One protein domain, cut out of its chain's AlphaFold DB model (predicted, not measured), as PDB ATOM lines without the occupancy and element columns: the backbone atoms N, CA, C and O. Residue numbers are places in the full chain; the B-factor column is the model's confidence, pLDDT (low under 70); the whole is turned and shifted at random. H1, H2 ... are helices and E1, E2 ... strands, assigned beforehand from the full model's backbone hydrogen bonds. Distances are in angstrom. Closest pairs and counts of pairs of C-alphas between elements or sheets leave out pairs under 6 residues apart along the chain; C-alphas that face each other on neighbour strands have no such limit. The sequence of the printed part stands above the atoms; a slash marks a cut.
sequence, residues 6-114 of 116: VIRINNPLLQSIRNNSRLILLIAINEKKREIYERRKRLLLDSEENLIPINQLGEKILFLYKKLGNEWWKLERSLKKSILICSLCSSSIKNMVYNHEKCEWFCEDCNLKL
ATOM      1  N   VAL A   6     296.863 299.054 303.765       79.31
ATOM      2  CA  VAL A   6     298.105 298.391 304.175       79.31
ATOM      3  C   VAL A   6     298.339 297.186 303.277       79.31
ATOM      4  O   VAL A   6     297.460 296.339 303.142       79.31
ATOM      5  N   ILE A   7     299.536 297.080 302.698       77.12
ATOM      6  CA  ILE A   7     299.961 295.875 301.978       77.12
ATOM      7  C   ILE A   7     300.957 295.132 302.867       77.12
ATOM      8  O   ILE A   7     302.137 295.488 302.931       77.12
ATOM      9  N   ARG A   8     300.470 294.098 303.564       87.62
ATOM     10  CA  ARG A   8     301.306 293.177 304.344       87.62
ATOM     11  C   ARG A   8     301.585 291.933 303.525       87.62
ATOM     12  O   ARG A   8     300.662 291.256 303.083       87.62
ATOM     13  N   ILE A   9     302.862 291.629 303.347       86.94
ATOM     14  CA  ILE A   9     303.299 290.367 302.760       86.94
ATOM     15  C   ILE A   9     303.980 289.599 303.879       86.94
ATOM     16  O   ILE A   9     305.035 290.026 304.332       86.94
ATOM     17  N   ASN A  10     303.378 288.503 304.339       90.44
ATOM     18  CA  ASN A  10     303.917 287.704 305.449       90.44
ATOM     19  C   ASN A  10     304.736 286.503 304.962       90.44
ATOM     20  O   ASN A  10     305.570 285.990 305.697       90.44
ATOM     21  N   ASN A  11     304.517 286.059 303.720       95.81
ATOM     22  CA  ASN A  11     305.281 284.967 303.132       95.81
ATOM     23  C   ASN A  11     306.729 285.431 302.839       95.81
ATOM     24  O   ASN A  11     306.895 286.388 302.072       95.81
ATOM     25  N   PRO A  12     307.767 284.764 303.384       94.69
ATOM     26  CA  PRO A  12     309.161 285.186 303.215       94.69
ATOM     27  C   PRO A  12     309.640 285.220 301.757       94.69
ATOM     28  O   PRO A  12     310.389 286.117 301.372       94.69
ATOM     29  N   LEU A  13     309.175 284.289 300.917       96.62
ATOM     30  CA  LEU A  13     309.527 284.260 299.494       96.62
ATOM     31  C   LEU A  13     308.941 285.473 298.767       96.62
ATOM     32  O   LEU A  13     309.646 286.158 298.028       96.62
ATOM     33  N   LEU A  14     307.674 285.804 299.033       95.00
ATOM     34  CA  LEU A  14     307.036 286.988 298.451       95.00
ATOM     35  C   LEU A  14     307.651 288.297 298.972       95.00
ATOM     36  O   LEU A  14     307.756 289.267 298.220       95.00
ATOM     37  N   GLN A  15     308.090 288.340 300.235       94.31
ATOM     38  CA  GLN A  15     308.851 289.476 300.766       94.31
ATOM     39  C   GLN A  15     310.182 289.642 300.032       94.31
ATOM     40  O   GLN A  15     310.520 290.761 299.649       94.31
ATOM     41  N   SER A  16     310.911 288.544 299.805       95.31
ATOM     42  CA  SER A  16     312.166 288.547 299.049       95.31
ATOM     43  C   SER A  16     311.959 289.076 297.629       95.31
ATOM     44  O   SER A  16     312.630 290.026 297.225       95.31
ATOM     45  N   ILE A  17     310.948 288.566 296.912       95.50
ATOM     46  CA  ILE A  17     310.584 289.044 295.569       95.50
ATOM     47  C   ILE A  17     310.293 290.548 295.592       95.50
ATOM     48  O   ILE A  17     310.916 291.301 294.849       95.50
ATOM     49  N   ARG A  18     309.411 291.012 296.489       94.00
ATOM     50  CA  ARG A  18     309.090 292.440 296.633       94.00
ATOM     51  C   ARG A  18     310.341 293.280 296.884       94.00
ATOM     52  O   ARG A  18     310.509 294.326 296.257       94.00
ATOM     53  N   ASN A  19     311.184 292.866 297.824       94.56
ATOM     54  CA  ASN A  19     312.371 293.621 298.216       94.56
ATOM     55  C   ASN A  19     313.370 293.707 297.053       94.56
ATOM     56  O   ASN A  19     313.880 294.792 296.778       94.56
ATOM     57  N   ASN A  20     313.566 292.615 296.312       96.38
ATOM     58  CA  ASN A  20     314.416 292.588 295.122       96.38
ATOM     59  C   ASN A  20     313.850 293.460 293.994       96.38
ATOM     60  O   ASN A  20     314.584 294.258 293.415       96.38
ATOM     61  N   SER A  21     312.543 293.396 293.721       95.44
ATOM     62  CA  SER A  21     311.904 294.271 292.729       95.44
ATOM     63  C   SER A  21     312.057 295.751 293.090       95.44
ATOM     64  O   SER A  21     312.377 296.569 292.228       95.44
ATOM     65  N   ARG A  22     311.880 296.107 294.369       95.69
ATOM     66  CA  ARG A  22     312.128 297.473 294.852       95.69
ATOM     67  C   ARG A  22     313.585 297.875 294.662       95.69
ATOM     68  O   ARG A  22     313.834 298.971 294.175       95.69
ATOM     69  N   LEU A  23     314.529 297.005 295.014       96.31
ATOM     70  CA  LEU A  23     315.958 297.269 294.867       96.31
ATOM     71  C   LEU A  23     316.338 297.548 293.406       96.31
ATOM     72  O   LEU A  23     317.001 298.547 293.147       96.31
ATOM     73  N   ILE A  24     315.862 296.737 292.457       97.50
ATOM     74  CA  ILE A  24     316.106 296.934 291.016       97.50
ATOM     75  C   ILE A  24     315.618 298.316 290.563       97.50
ATOM     76  O   ILE A  24     316.353 299.058 289.912       97.50
ATOM     77  N   LEU A  25     314.398 298.700 290.950       96.94
ATOM     78  CA  LEU A  25     313.842 300.011 290.603       96.94
ATOM     79  C   LEU A  25     314.633 301.160 291.243       96.94
ATOM     80  O   LEU A  25     314.863 302.183 290.599       96.94
ATOM     81  N   LEU A  26     315.073 300.998 292.492       96.50
ATOM     82  CA  LEU A  26     315.886 301.999 293.184       96.50
ATOM     83  C   LEU A  26     317.260 302.172 292.537       96.50
ATOM     84  O   LEU A  26     317.716 303.307 292.401       96.50
ATOM     85  N   ILE A  27     317.891 301.081 292.096       97.25
ATOM     86  CA  ILE A  27     319.144 301.123 291.333       97.25
ATOM     87  C   ILE A  27     318.936 301.929 290.047       97.25
ATOM     88  O   ILE A  27     319.645 302.911 289.839       97.25
ATOM     89  N   ALA A  28     317.910 301.610 289.254       97.19
ATOM     90  CA  ALA A  28     317.621 302.328 288.012       97.19
ATOM     91  C   ALA A  28     317.352 303.832 288.239       97.19
ATOM     92  O   ALA A  28     317.843 304.689 287.498       97.19
ATOM     93  N   ILE A  29     316.608 304.188 289.294       96.19
ATOM     94  CA  ILE A  29     316.370 305.594 289.664       96.19
ATOM     95  C   ILE A  29     317.683 306.289 290.045       96.19
ATOM     96  O   ILE A  29     317.915 307.427 289.630       96.19
ATOM     97  N   ASN A  30     318.543 305.628 290.820       95.69
ATOM     98  CA  ASN A  30     319.832 306.178 291.236       95.69
ATOM     99  C   ASN A  30     320.789 306.360 290.056       95.69
ATOM    100  O   ASN A  30     321.472 307.381 289.981       95.69
ATOM    101  N   GLU A  31     320.798 305.438 289.097       97.94
ATOM    102  CA  GLU A  31     321.556 305.591 287.856       97.94
ATOM    103  C   GLU A  31     321.078 306.799 287.053       97.94
ATOM    104  O   GLU A  31     321.899 307.607 286.611       97.94
ATOM    105  N   LYS A  32     319.758 306.984 286.934       97.50
ATOM    106  CA  LYS A  32     319.201 308.141 286.227       97.50
ATOM    107  C   LYS A  32     319.515 309.456 286.932       97.50
ATOM    108  O   LYS A  32     319.865 310.441 286.285       97.50
ATOM    109  N   LYS A  33     319.431 309.476 288.263       97.06
ATOM    110  CA  LYS A  33     319.868 310.607 289.087       97.06
ATOM    111  C   LYS A  33     321.338 310.927 288.829       97.06
ATOM    112  O   LYS A  33     321.653 312.068 288.500       97.06
ATOM    113  N   ARG A  34     322.222 309.929 288.891       97.56
ATOM    114  CA  ARG A  34     323.654 310.091 288.600       97.56
ATOM    115  C   ARG A  34     323.886 310.680 287.207       97.56
ATOM    116  O   ARG A  34     324.629 311.645 287.090       97.56
ATOM    117  N   GLU A  35     323.205 310.183 286.175       98.06
ATOM    118  CA  GLU A  35     323.295 310.744 284.817       98.06
ATOM    119  C   GLU A  35     322.927 312.238 284.788       98.06
ATOM    120  O   GLU A  35     323.655 313.053 284.220       98.06
ATOM    121  N   ILE A  36     321.815 312.618 285.428       97.81
ATOM    122  CA  ILE A  36     321.369 314.015 285.510       97.81
ATOM    123  C   ILE A  36     322.393 314.872 286.261       97.81
ATOM    124  O   ILE A  36     322.693 315.985 285.823       97.81
ATOM    125  N   TYR A  37     322.935 314.368 287.370       96.25
ATOM    126  CA  TYR A  37     323.958 315.054 288.155       96.25
ATOM    127  C   TYR A  37     325.222 315.308 287.330       96.25
ATOM    128  O   TYR A  37     325.649 316.455 287.225       96.25
ATOM    129  N   GLU A  38     325.754 314.287 286.657       96.81
ATOM    130  CA  GLU A  38     326.943 314.425 285.807       96.81
ATOM    131  C   GLU A  38     326.705 315.373 284.629       96.81
ATOM    132  O   GLU A  38     327.585 316.138 284.234       96.81
ATOM    133  N   ARG A  39     325.498 315.372 284.056       96.75
ATOM    134  CA  ARG A  39     325.124 316.341 283.017       96.75
ATOM    135  C   ARG A  39     325.059 317.764 283.568       96.75
ATOM    136  O   ARG A  39     325.537 318.670 282.900       96.75
ATOM    137  N   ARG A  40     324.516 317.975 284.773       95.12
ATOM    138  CA  ARG A  40     324.507 319.299 285.423       95.12
ATOM    139  C   ARG A  40     325.913 319.771 285.752       95.12
ATOM    140  O   ARG A  40     326.202 320.934 285.506       95.12
ATOM    141  N   LYS A  41     326.762 318.885 286.273       94.38
ATOM    142  CA  LYS A  41     328.158 319.184 286.594       94.38
ATOM    143  C   LYS A  41     328.912 319.653 285.352       94.38
ATOM    144  O   LYS A  41     329.520 320.710 285.397       94.38
ATOM    145  N   ARG A  42     328.775 318.945 284.224       95.06
ATOM    146  CA  ARG A  42     329.396 319.330 282.943       95.06
ATOM    147  C   ARG A  42     328.957 320.698 282.414       95.06
ATOM    148  O   ARG A  42     329.736 321.345 281.736       95.06
ATOM    149  N   LEU A  43     327.737 321.149 282.715       94.94
ATOM    150  CA  LEU A  43     327.277 322.494 282.333       94.94
ATOM    151  C   LEU A  43     327.908 323.617 283.170       94.94
ATOM    152  O   LEU A  43     327.772 324.779 282.804       94.94
ATOM    153  N   LEU A  44     328.526 323.280 284.305       94.88
ATOM    154  CA  LEU A  44     329.206 324.221 285.192       94.88
ATOM    155  C   LEU A  44     330.720 324.241 284.967       94.88
ATOM    156  O   LEU A  44     331.418 324.817 285.789       94.88
ATOM    157  N   LEU A  45     331.227 323.589 283.922       94.44
ATOM    158  CA  LEU A  45     332.648 323.582 283.589       94.44
ATOM    159  C   LEU A  45     332.871 324.362 282.292       94.44
ATOM    160  O   LEU A  45     332.069 324.244 281.361       94.44
ATOM    161  N   ASP A  46     333.934 325.160 282.242       90.38
ATOM    162  CA  ASP A  46     334.415 325.772 281.002       90.38
ATOM    163  C   ASP A  46     335.315 324.806 280.202       90.38
ATOM    164  O   ASP A  46     335.439 323.622 280.525       90.38
ATOM    165  N   SER A  47     335.914 325.296 279.114       89.06
ATOM    166  CA  SER A  47     336.817 324.512 278.259       89.06
ATOM    167  C   SER A  47     338.117 324.083 278.942       89.06
ATOM    168  O   SER A  47     338.776 323.175 278.446       89.06
ATOM    169  N   GLU A  48     338.483 324.732 280.043       93.00
ATOM    170  CA  GLU A  48     339.672 324.451 280.852       93.00
ATOM    171  C   GLU A  48     339.315 323.679 282.137       93.00
ATOM    172  O   GLU A  48     340.146 323.523 283.025       93.00
ATOM    173  N   GLU A  49     338.078 323.174 282.231       90.69
ATOM    174  CA  GLU A  49     337.518 322.483 283.399       90.69
ATOM    175  C   GLU A  49     337.410 323.343 284.672       90.69
ATOM    176  O   GLU A  49     337.228 322.815 285.774       90.69
ATOM    177  N   ASN A  50     337.432 324.672 284.546       92.81
ATOM    178  CA  ASN A  50     337.165 325.559 285.672       92.81
ATOM    179  C   ASN A  50     335.665 325.674 285.941       92.81
ATOM    180  O   ASN A  50     334.822 325.636 285.041       92.81
ATOM    181  N   LEU A  51     335.325 325.843 287.218       94.00
ATOM    182  CA  LEU A  51     333.943 325.883 287.672       94.00
ATOM    183  C   LEU A  51     333.330 327.267 287.416       94.00
ATOM    184  O   LEU A  51     333.749 328.256 288.012       94.00
ATOM    185  N   ILE A  52     332.305 327.324 286.568       93.38
ATOM    186  CA  ILE A  52     331.555 328.539 286.253       93.38
ATOM    187  C   ILE A  52     330.448 328.737 287.303       93.38
ATOM    188  O   ILE A  52     329.557 327.886 287.441       93.38
ATOM    189  N   PRO A  53     330.440 329.862 288.039       92.75
ATOM    190  CA  PRO A  53     329.343 330.228 288.925       92.75
ATOM    191  C   PRO A  53     327.991 330.283 288.200       92.75
ATOM    192  O   PRO A  53     327.877 330.782 287.082       92.75
ATOM    193  N   ILE A  54     326.919 329.838 288.864       90.50
ATOM    194  CA  ILE A  54     325.570 329.765 288.264       90.50
ATOM    195  C   ILE A  54     325.081 331.130 287.741       90.50
ATOM    196  O   ILE A  54     324.379 331.184 286.734       90.50
ATOM    197  N   ASN A  55     325.447 332.230 288.408       91.81
ATOM    198  CA  ASN A  55     325.084 333.596 288.013       91.81
ATOM    199  C   ASN A  55     325.849 334.119 286.784       91.81
ATOM    200  O   ASN A  55     325.475 335.159 286.255       91.81
ATOM    201  N   GLN A  56     326.888 333.413 286.335       93.19
ATOM    202  CA  GLN A  56     327.678 333.737 285.144       93.19
ATOM    203  C   GLN A  56     327.315 332.856 283.938       93.19
ATOM    204  O   GLN A  56     327.864 333.026 282.852       93.19
ATOM    205  N   LEU A  57     326.377 331.915 284.098       92.62
ATOM    206  CA  LEU A  57     325.915 331.075 282.998       92.62
ATOM    207  C   LEU A  57     325.094 331.897 281.999       92.62
ATOM    208  O   LEU A  57     324.116 332.546 282.370       92.62
ATOM    209  N   GLY A  58     325.420 331.774 280.711       93.50
ATOM    210  CA  GLY A  58     324.572 332.294 279.640       93.50
ATOM    211  C   GLY A  58     323.171 331.668 279.662       93.50
ATOM    212  O   GLY A  58     322.987 330.524 280.091       93.50
ATOM    213  N   GLU A  59     322.174 332.395 279.153       94.94
ATOM    214  CA  GLU A  59     320.749 332.039 279.264       94.94
ATOM    215  C   GLU A  59     320.435 330.604 278.818       94.94
ATOM    216  O   GLU A  59     319.715 329.869 279.499       94.94
ATOM    217  N   LYS A  60     321.026 330.167 277.699       94.88
ATOM    218  CA  LYS A  60     320.838 328.815 277.156       94.88
ATOM    219  C   LYS A  60     321.338 327.730 278.113       94.88
ATOM    220  O   LYS A  60     320.659 326.719 278.306       94.88
ATOM    221  N   ILE A  61     322.507 327.926 278.720       94.88
ATOM    222  CA  ILE A  61     323.092 326.966 279.664       94.88
ATOM    223  C   ILE A  61     322.303 326.971 280.971       94.88
ATOM    224  O   ILE A  61     321.966 325.905 281.486       94.88
ATOM    225  N   LEU A  62     321.915 328.152 281.456       95.88
ATOM    226  CA  LEU A  62     321.069 328.289 282.637       95.88
ATOM    227  C   LEU A  62     319.717 327.579 282.457       95.88
ATOM    228  O   LEU A  62     319.250 326.893 283.371       95.88
ATOM    229  N   PHE A  63     319.098 327.689 281.278       96.75
ATOM    230  CA  PHE A  63     317.870 326.965 280.943       96.75
ATOM    231  C   PHE A  63     318.066 325.444 281.009       96.75
ATOM    232  O   PHE A  63     317.286 324.752 281.669       96.75
ATOM    233  N   LEU A  64     319.122 324.913 280.382       96.75
ATOM    234  CA  LEU A  64     319.435 323.480 280.422       96.75
ATOM    235  C   LEU A  64     319.720 322.995 281.850       96.75
ATOM    236  O   LEU A  64     319.214 321.948 282.260       96.75
ATOM    237  N   TYR A  65     320.467 323.779 282.627       96.25
ATOM    238  CA  TYR A  65     320.773 323.486 284.022       96.25
ATOM    239  C   TYR A  65     319.498 323.387 284.873       96.25
ATOM    240  O   TYR A  65     319.306 322.410 285.606       96.25
ATOM    241  N   LYS A  66     318.583 324.357 284.732       96.62
ATOM    242  CA  LYS A  66     317.274 324.349 285.402       96.62
ATOM    243  C   LYS A  66     316.409 323.174 284.946       96.62
ATOM    244  O   LYS A  66     315.800 322.510 285.785       96.62
ATOM    245  N   LYS A  67     316.389 322.866 283.645       97.69
ATOM    246  CA  LYS A  67     315.645 321.726 283.087       97.69
ATOM    247  C   LYS A  67     316.091 320.402 283.713       97.69
ATOM    248  O   LYS A  67     315.249 319.649 284.193       97.69
ATOM    249  N   LEU A  68     317.399 320.157 283.796       97.56
ATOM    250  CA  LEU A  68     317.948 318.971 284.460       97.56
ATOM    251  C   LEU A  68     317.610 318.938 285.959       97.56
ATOM    252  O   LEU A  68     317.291 317.883 286.504       97.56
ATOM    253  N   GLY A  69     317.625 320.092 286.634       97.00
ATOM    254  CA  GLY A  69     317.156 320.204 288.018       97.00
ATOM    255  C   GLY A  69     315.689 319.792 288.185       97.00
ATOM    256  O   GLY A  69     315.352 319.065 289.119       97.00
ATOM    257  N   ASN A  70     314.822 320.188 287.254       97.31
ATOM    258  CA  ASN A  70     313.416 319.787 287.254       97.31
ATOM    259  C   ASN A  70     313.244 318.283 287.003       97.31
ATOM    260  O   ASN A  70     312.424 317.648 287.666       97.31
ATOM    261  N   GLU A  71     314.027 317.697 286.094       97.25
ATOM    262  CA  GLU A  71     314.037 316.248 285.854       97.25
ATOM    263  C   GLU A  71     314.456 315.472 287.113       97.25
ATOM    264  O   GLU A  71     313.783 314.511 287.493       97.25
ATOM    265  N   TRP A  72     315.492 315.938 287.820       97.44
ATOM    266  CA  TRP A  72     315.897 315.374 289.111       97.44
ATOM    267  C   TRP A  72     314.749 315.412 290.124       97.44
ATOM    268  O   TRP A  72     314.395 314.392 290.718       97.44
ATOM    269  N   TRP A  73     314.125 316.579 290.307       96.44
ATOM    270  CA  TRP A  73     313.029 316.735 291.263       96.44
ATOM    271  C   TRP A  73     311.790 315.928 290.888       96.44
ATOM    272  O   TRP A  73     311.079 315.460 291.777       96.44
ATOM    273  N   LYS A  74     311.532 315.720 289.594       96.00
ATOM    274  CA  LYS A  74     310.461 314.835 289.129       96.00
ATOM    275  C   LYS A  74     310.707 313.395 289.583       96.00
ATOM    276  O   LYS A  74     309.775 312.769 290.091       96.00
ATOM    277  N   LEU A  75     311.939 312.891 289.459       95.31
ATOM    278  CA  LEU A  75     312.312 311.559 289.957       95.31
ATOM    279  C   LEU A  75     312.191 311.479 291.480       95.31
ATOM    280  O   LEU A  75     311.570 310.553 291.993       95.31
ATOM    281  N   GLU A  76     312.724 312.469 292.196       92.75
ATOM    282  CA  GLU A  76     312.696 312.515 293.660       92.75
ATOM    283  C   GLU A  76     311.265 312.505 294.212       92.75
ATOM    284  O   GLU A  76     310.925 311.699 295.077       92.75
ATOM    285  N   ARG A  77     310.391 313.361 293.672       92.56
ATOM    286  CA  ARG A  77     308.985 313.435 294.091       92.56
ATOM    287  C   ARG A  77     308.225 312.156 293.758       92.56
ATOM    288  O   ARG A  77     307.414 311.712 294.565       92.56
ATOM    289  N   SER A  78     308.484 311.565 292.591       92.88
ATOM    290  CA  SER A  78     307.846 310.303 292.195       92.88
ATOM    291  C   SER A  78     308.270 309.163 293.118       92.88
ATOM    292  O   SER A  78     307.428 308.377 293.541       92.88
ATOM    293  N   LEU A  79     309.552 309.114 293.488       93.06
ATOM    294  CA  LEU A  79     310.085 308.129 294.418       93.06
ATOM    295  C   LEU A  79     309.464 308.270 295.816       93.06
ATOM    296  O   LEU A  79     308.985 307.274 296.352       93.06
ATOM    297  N   LYS A  80     309.390 309.486 296.373       87.88
ATOM    298  CA  LYS A  80     308.749 309.734 297.682       87.88
ATOM    299  C   LYS A  80     307.263 309.368 297.705       87.88
ATOM    300  O   LYS A  80     306.753 308.879 298.703       87.88
ATOM    301  N   LYS A  81     306.560 309.537 296.583       90.38
ATOM    302  CA  LYS A  81     305.150 309.135 296.449       90.38
ATOM    303  C   LYS A  81     304.952 307.657 296.108       90.38
ATOM    304  O   LYS A  81     303.811 307.220 295.958       90.38
ATOM    305  N   SER A  82     306.023 306.886 295.950       92.75
ATOM    306  CA  SER A  82     305.954 305.477 295.563       92.75
ATOM    307  C   SER A  82     306.000 304.548 296.775       92.75
ATOM    308  O   SER A  82     306.566 304.877 297.810       92.75
ATOM    309  N   ILE A  83     305.494 303.326 296.612       93.62
ATOM    310  CA  ILE A  83     305.595 302.259 297.621       93.62
ATOM    311  C   ILE A  83     307.014 301.657 297.731       93.62
ATOM    312  O   ILE A  83     307.213 300.639 298.402       93.62
ATOM    313  N   LEU A  84     307.999 302.209 297.014       95.19
ATOM    314  CA  LEU A  84     309.354 301.657 296.950       95.19
ATOM    315  C   LEU A  84     310.163 301.958 298.211       95.19
ATOM    316  O   LEU A  84     310.979 301.128 298.606       95.19
ATOM    317  N   ILE A  85     309.925 303.114 298.838       95.19
ATOM    318  CA  ILE A  85     310.603 303.556 300.059       95.19
ATOM    319  C   ILE A  85     309.609 304.182 301.032       95.19
ATOM    320  O   ILE A  85     308.578 304.711 300.633       95.19
ATOM    321  N   CYS A  86     309.940 304.150 302.318       94.31
ATOM    322  CA  CYS A  86     309.263 304.963 303.318       94.31
ATOM    323  C   CYS A  86     309.684 306.432 303.165       94.31
ATOM    324  O   CYS A  86     310.876 306.721 303.255       94.31
ATOM    325  N   SER A  87     308.732 307.359 303.032       92.44
ATOM    326  CA  SER A  87     309.020 308.802 302.970       92.44
ATOM    327  C   SER A  87     309.783 309.349 304.183       92.44
ATOM    328  O   SER A  87     310.444 310.378 304.064       92.44
ATOM    329  N   LEU A  88     309.689 308.690 305.346       92.81
ATOM    330  CA  LEU A  88     310.289 309.167 306.596       92.81
ATOM    331  C   LEU A  88     311.679 308.576 306.867       92.81
ATOM    332  O   LEU A  88     312.603 309.307 307.199       92.81
ATOM    333  N   CYS A  89     311.834 307.254 306.749       94.25
ATOM    334  CA  CYS A  89     313.082 306.556 307.095       94.25
ATOM    335  C   CYS A  89     313.824 305.965 305.890       94.25
ATOM    336  O   CYS A  89     314.825 305.277 306.070       94.25
ATOM    337  N   SER A  90     313.309 306.161 304.674       93.06
ATOM    338  CA  SER A  90     313.875 305.658 303.412       93.06
ATOM    339  C   SER A  90     314.005 304.134 303.300       93.06
ATOM    340  O   SER A  90     314.543 303.631 302.317       93.06
ATOM    341  N   SER A  91     313.489 303.366 304.267       94.31
ATOM    342  CA  SER A  91     313.514 301.903 304.213       94.31
ATOM    343  C   SER A  91     312.729 301.391 303.006       94.31
ATOM    344  O   SER A  91     311.610 301.838 302.775       94.31
ATOM    345  N   SER A  92     313.281 300.424 302.272       93.44
ATOM    346  CA  SER A  92     312.626 299.752 301.136       93.44
ATOM    347  C   SER A  92     312.179 298.318 301.447       93.44
ATOM    348  O   SER A  92     311.421 297.715 300.687       93.44
ATOM    349  N   ILE A  93     312.605 297.759 302.583       93.88
ATOM    350  CA  ILE A  93     312.370 296.351 302.947       93.88
ATOM    351  C   ILE A  93     311.113 296.137 303.792       93.88
ATOM    352  O   ILE A  93     310.607 295.020 303.877       93.88
ATOM    353  N   LYS A  94     310.601 297.191 304.430       92.50
ATOM    354  CA  LYS A  94     309.454 297.103 305.337       92.50
ATOM    355  C   LYS A  94     308.126 297.047 304.575       92.50
ATOM    356  O   LYS A  94     308.026 297.420 303.398       92.50
ATOM    357  N   ASN A  95     307.091 296.565 305.259       92.00
ATOM    358  CA  ASN A  95     305.711 296.712 304.802       92.00
ATOM    359  C   ASN A  95     305.339 298.194 304.770       92.00
ATOM    360  O   ASN A  95     305.798 298.962 305.616       92.00
ATOM    361  N   MET A  96     304.512 298.571 303.797       92.56
ATOM    362  CA  MET A  96     304.143 299.962 303.560       92.56
ATOM    363  C   MET A  96     302.647 300.180 303.767       92.56
ATOM    364  O   MET A  96     301.817 299.332 303.427       92.56
ATOM    365  N   VAL A  97     302.329 301.355 304.290       93.12
ATOM    366  CA  VAL A  97     300.990 301.895 304.496       93.12
ATOM    367  C   VAL A  97     300.873 303.159 303.668       93.12
ATOM    368  O   VAL A  97     301.758 304.016 303.721       93.12
ATOM    369  N   TYR A  98     299.780 303.288 302.921       92.25
ATOM    370  CA  TYR A  98     299.452 304.563 302.303       92.25
ATOM    371  C   TYR A  98     298.760 305.466 303.325       92.25
ATOM    372  O   TYR A  98     297.690 305.126 303.840       92.25
ATOM    373  N   ASN A  99     299.369 306.612 303.616       89.62
ATOM    374  CA  ASN A  99     298.772 307.641 304.450       89.62
ATOM    375  C   ASN A  99     298.020 308.633 303.551       89.62
ATOM    376  O   ASN A  99     298.627 309.360 302.764       89.62
ATOM    377  N   HIS A 100     296.692 308.657 303.675       86.94
ATOM    378  CA  HIS A 100     295.822 309.499 302.851       86.94
ATOM    379  C   HIS A 100     295.942 310.995 303.160       86.94
ATOM    380  O   HIS A 100     295.761 311.803 302.260       86.94
ATOM    381  N   GLU A 101     296.265 311.369 304.398       86.75
ATOM    382  CA  GLU A 101     296.403 312.776 304.794       86.75
ATOM    383  C   GLU A 101     297.670 313.394 304.203       86.75
ATOM    384  O   GLU A 101     297.676 314.546 303.778       86.75
ATOM    385  N   LYS A 102     298.749 312.607 304.142       87.25
ATOM    386  CA  LYS A 102     300.030 313.023 303.556       87.25
ATOM    387  C   LYS A 102     300.152 312.694 302.066       87.25
ATOM    388  O   LYS A 102     301.078 313.174 301.421       87.25
ATOM    389  N   CYS A 103     299.231 311.906 301.508       88.12
ATOM    390  CA  CYS A 103     299.284 311.388 300.137       88.12
ATOM    391  C   CYS A 103     300.595 310.641 299.801       88.12
ATOM    392  O   CYS A 103     301.092 310.727 298.673       88.12
ATOM    393  N   GLU A 104     301.150 309.898 300.762       90.88
ATOM    394  CA  GLU A 104     302.485 309.284 300.690       90.88
ATOM    395  C   GLU A 104     302.533 307.883 301.319       90.88
ATOM    396  O   GLU A 104     301.631 307.481 302.061       90.88
ATOM    397  N   TRP A 105     303.596 307.127 301.016       92.94
ATOM    398  CA  TRP A 105     303.826 305.794 301.574       92.94
ATOM    399  C   TRP A 105     304.833 305.837 302.721       92.94
ATOM    400  O   TRP A 105     305.930 306.385 302.614       92.94
ATOM    401  N   PHE A 106     304.477 305.178 303.817       92.94
ATOM    402  CA  PHE A 106     305.309 305.060 305.009       92.94
ATOM    403  C   PHE A 106     305.444 303.596 305.387       92.94
ATOM    404  O   PHE A 106     304.524 302.812 305.156       92.94
ATOM    405  N   CYS A 107     306.556 303.209 306.010       93.81
ATOM    406  CA  CYS A 107     306.592 301.897 306.643       93.81
ATOM    407  C   CYS A 107     305.625 301.862 307.830       93.81
ATOM    408  O   CYS A 107     305.353 302.910 308.419       93.81
ATOM    409  N   GLU A 108     305.127 300.679 308.191       91.56
ATOM    410  CA  GLU A 108     304.148 300.528 309.281       91.56
ATOM    411  C   GLU A 108     304.595 301.249 310.564       91.56
ATOM    412  O   GLU A 108     303.852 302.080 311.080       91.56
ATOM    413  N   ASP A 109     305.849 301.043 310.983       92.25
ATOM    414  CA  ASP A 109     306.428 301.682 312.174       92.25
ATOM    415  C   ASP A 109     306.403 303.216 312.108       92.25
ATOM    416  O   ASP A 109     306.108 303.887 313.091       92.25
ATOM    417  N   CYS A 110     306.732 303.791 310.946       93.69
ATOM    418  CA  CYS A 110     306.746 305.240 310.762       93.69
ATOM    419  C   CYS A 110     305.329 305.799 310.678       93.69
ATOM    420  O   CYS A 110     305.084 306.892 311.171       93.69
ATOM    421  N   ASN A 111     304.398 305.059 310.076       89.75
ATOM    422  CA  ASN A 111     303.012 305.488 309.992       89.75
ATOM    423  C   ASN A 111     302.336 305.516 311.368       89.75
ATOM    424  O   ASN A 111     301.490 306.372 311.587       89.75
ATOM    425  N   LEU A 112     302.682 304.601 312.282       87.38
ATOM    426  CA  LEU A 112     302.145 304.607 313.649       87.38
ATOM    427  C   LEU A 112     302.493 305.909 314.381       87.38
ATOM    428  O   LEU A 112     301.600 306.555 314.911       87.38
ATOM    429  N   LYS A 113     303.749 306.359 314.273       87.50
ATOM    430  CA  LYS A 113     304.238 307.615 314.874       87.50
ATOM    431  C   LYS A 113     303.634 308.895 314.288       87.50
ATOM    432  O   LYS A 113     303.876 309.967 314.817       87.50
ATOM    433  N   LEU A 114     302.956 308.808 313.143       82.25
ATOM    434  CA  LEU A 114     302.322 309.957 312.482       82.25
ATOM    435  C   LEU A 114     300.842 310.106 312.847       82.25
ATOM    436  O   LEU A 114     300.218 311.071 312.416       82.25
TER     437      LEU A 114
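AT A GLANCE: This is residues 6 to 114 of the 116 residues of an uncharacterized protein of marine sediment metagenome (UniProt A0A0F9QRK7). This is a long helical hairpin, H1 and H2, with a small head of antiparallel strands E1 and E2 and short H3. In 109 printed residues, mostly helix, the order is H1, H2, E1, E2, H3. It is loose, radius of gyration of the C-alphas 18.7 A, spanning 56 by 30 by 17 A.

HOW THE PARTS SIT: H1, residues 12 to 42, touches H2, residues 59 to 80, with 29 to 40 alone, opposite ways at a shallow tilt of 12 degrees; the closest C-alphas are Arg 40 and Tyr 65, 5.8 A. E1, residues 96 to 99, and E2, residues 104 to 107, form a hairpin, N 97 to O 106 2.8 A. H3, residues 108 to 112, is apart from H1. Every helix O i to N i+4 pair is within hydrogen-bond range.

IN THESE COORDINATES: H1, 44.6 A long, begins at C-alpha 12 (309.161, 285.186, 303.215); H2 ends at C-alpha 80 (308.749, 309.734, 297.682).

THE WHOLE: Links H1 to H2 and H2 to E1 are long; the printed part has no cut and no residue under pLDDT 70.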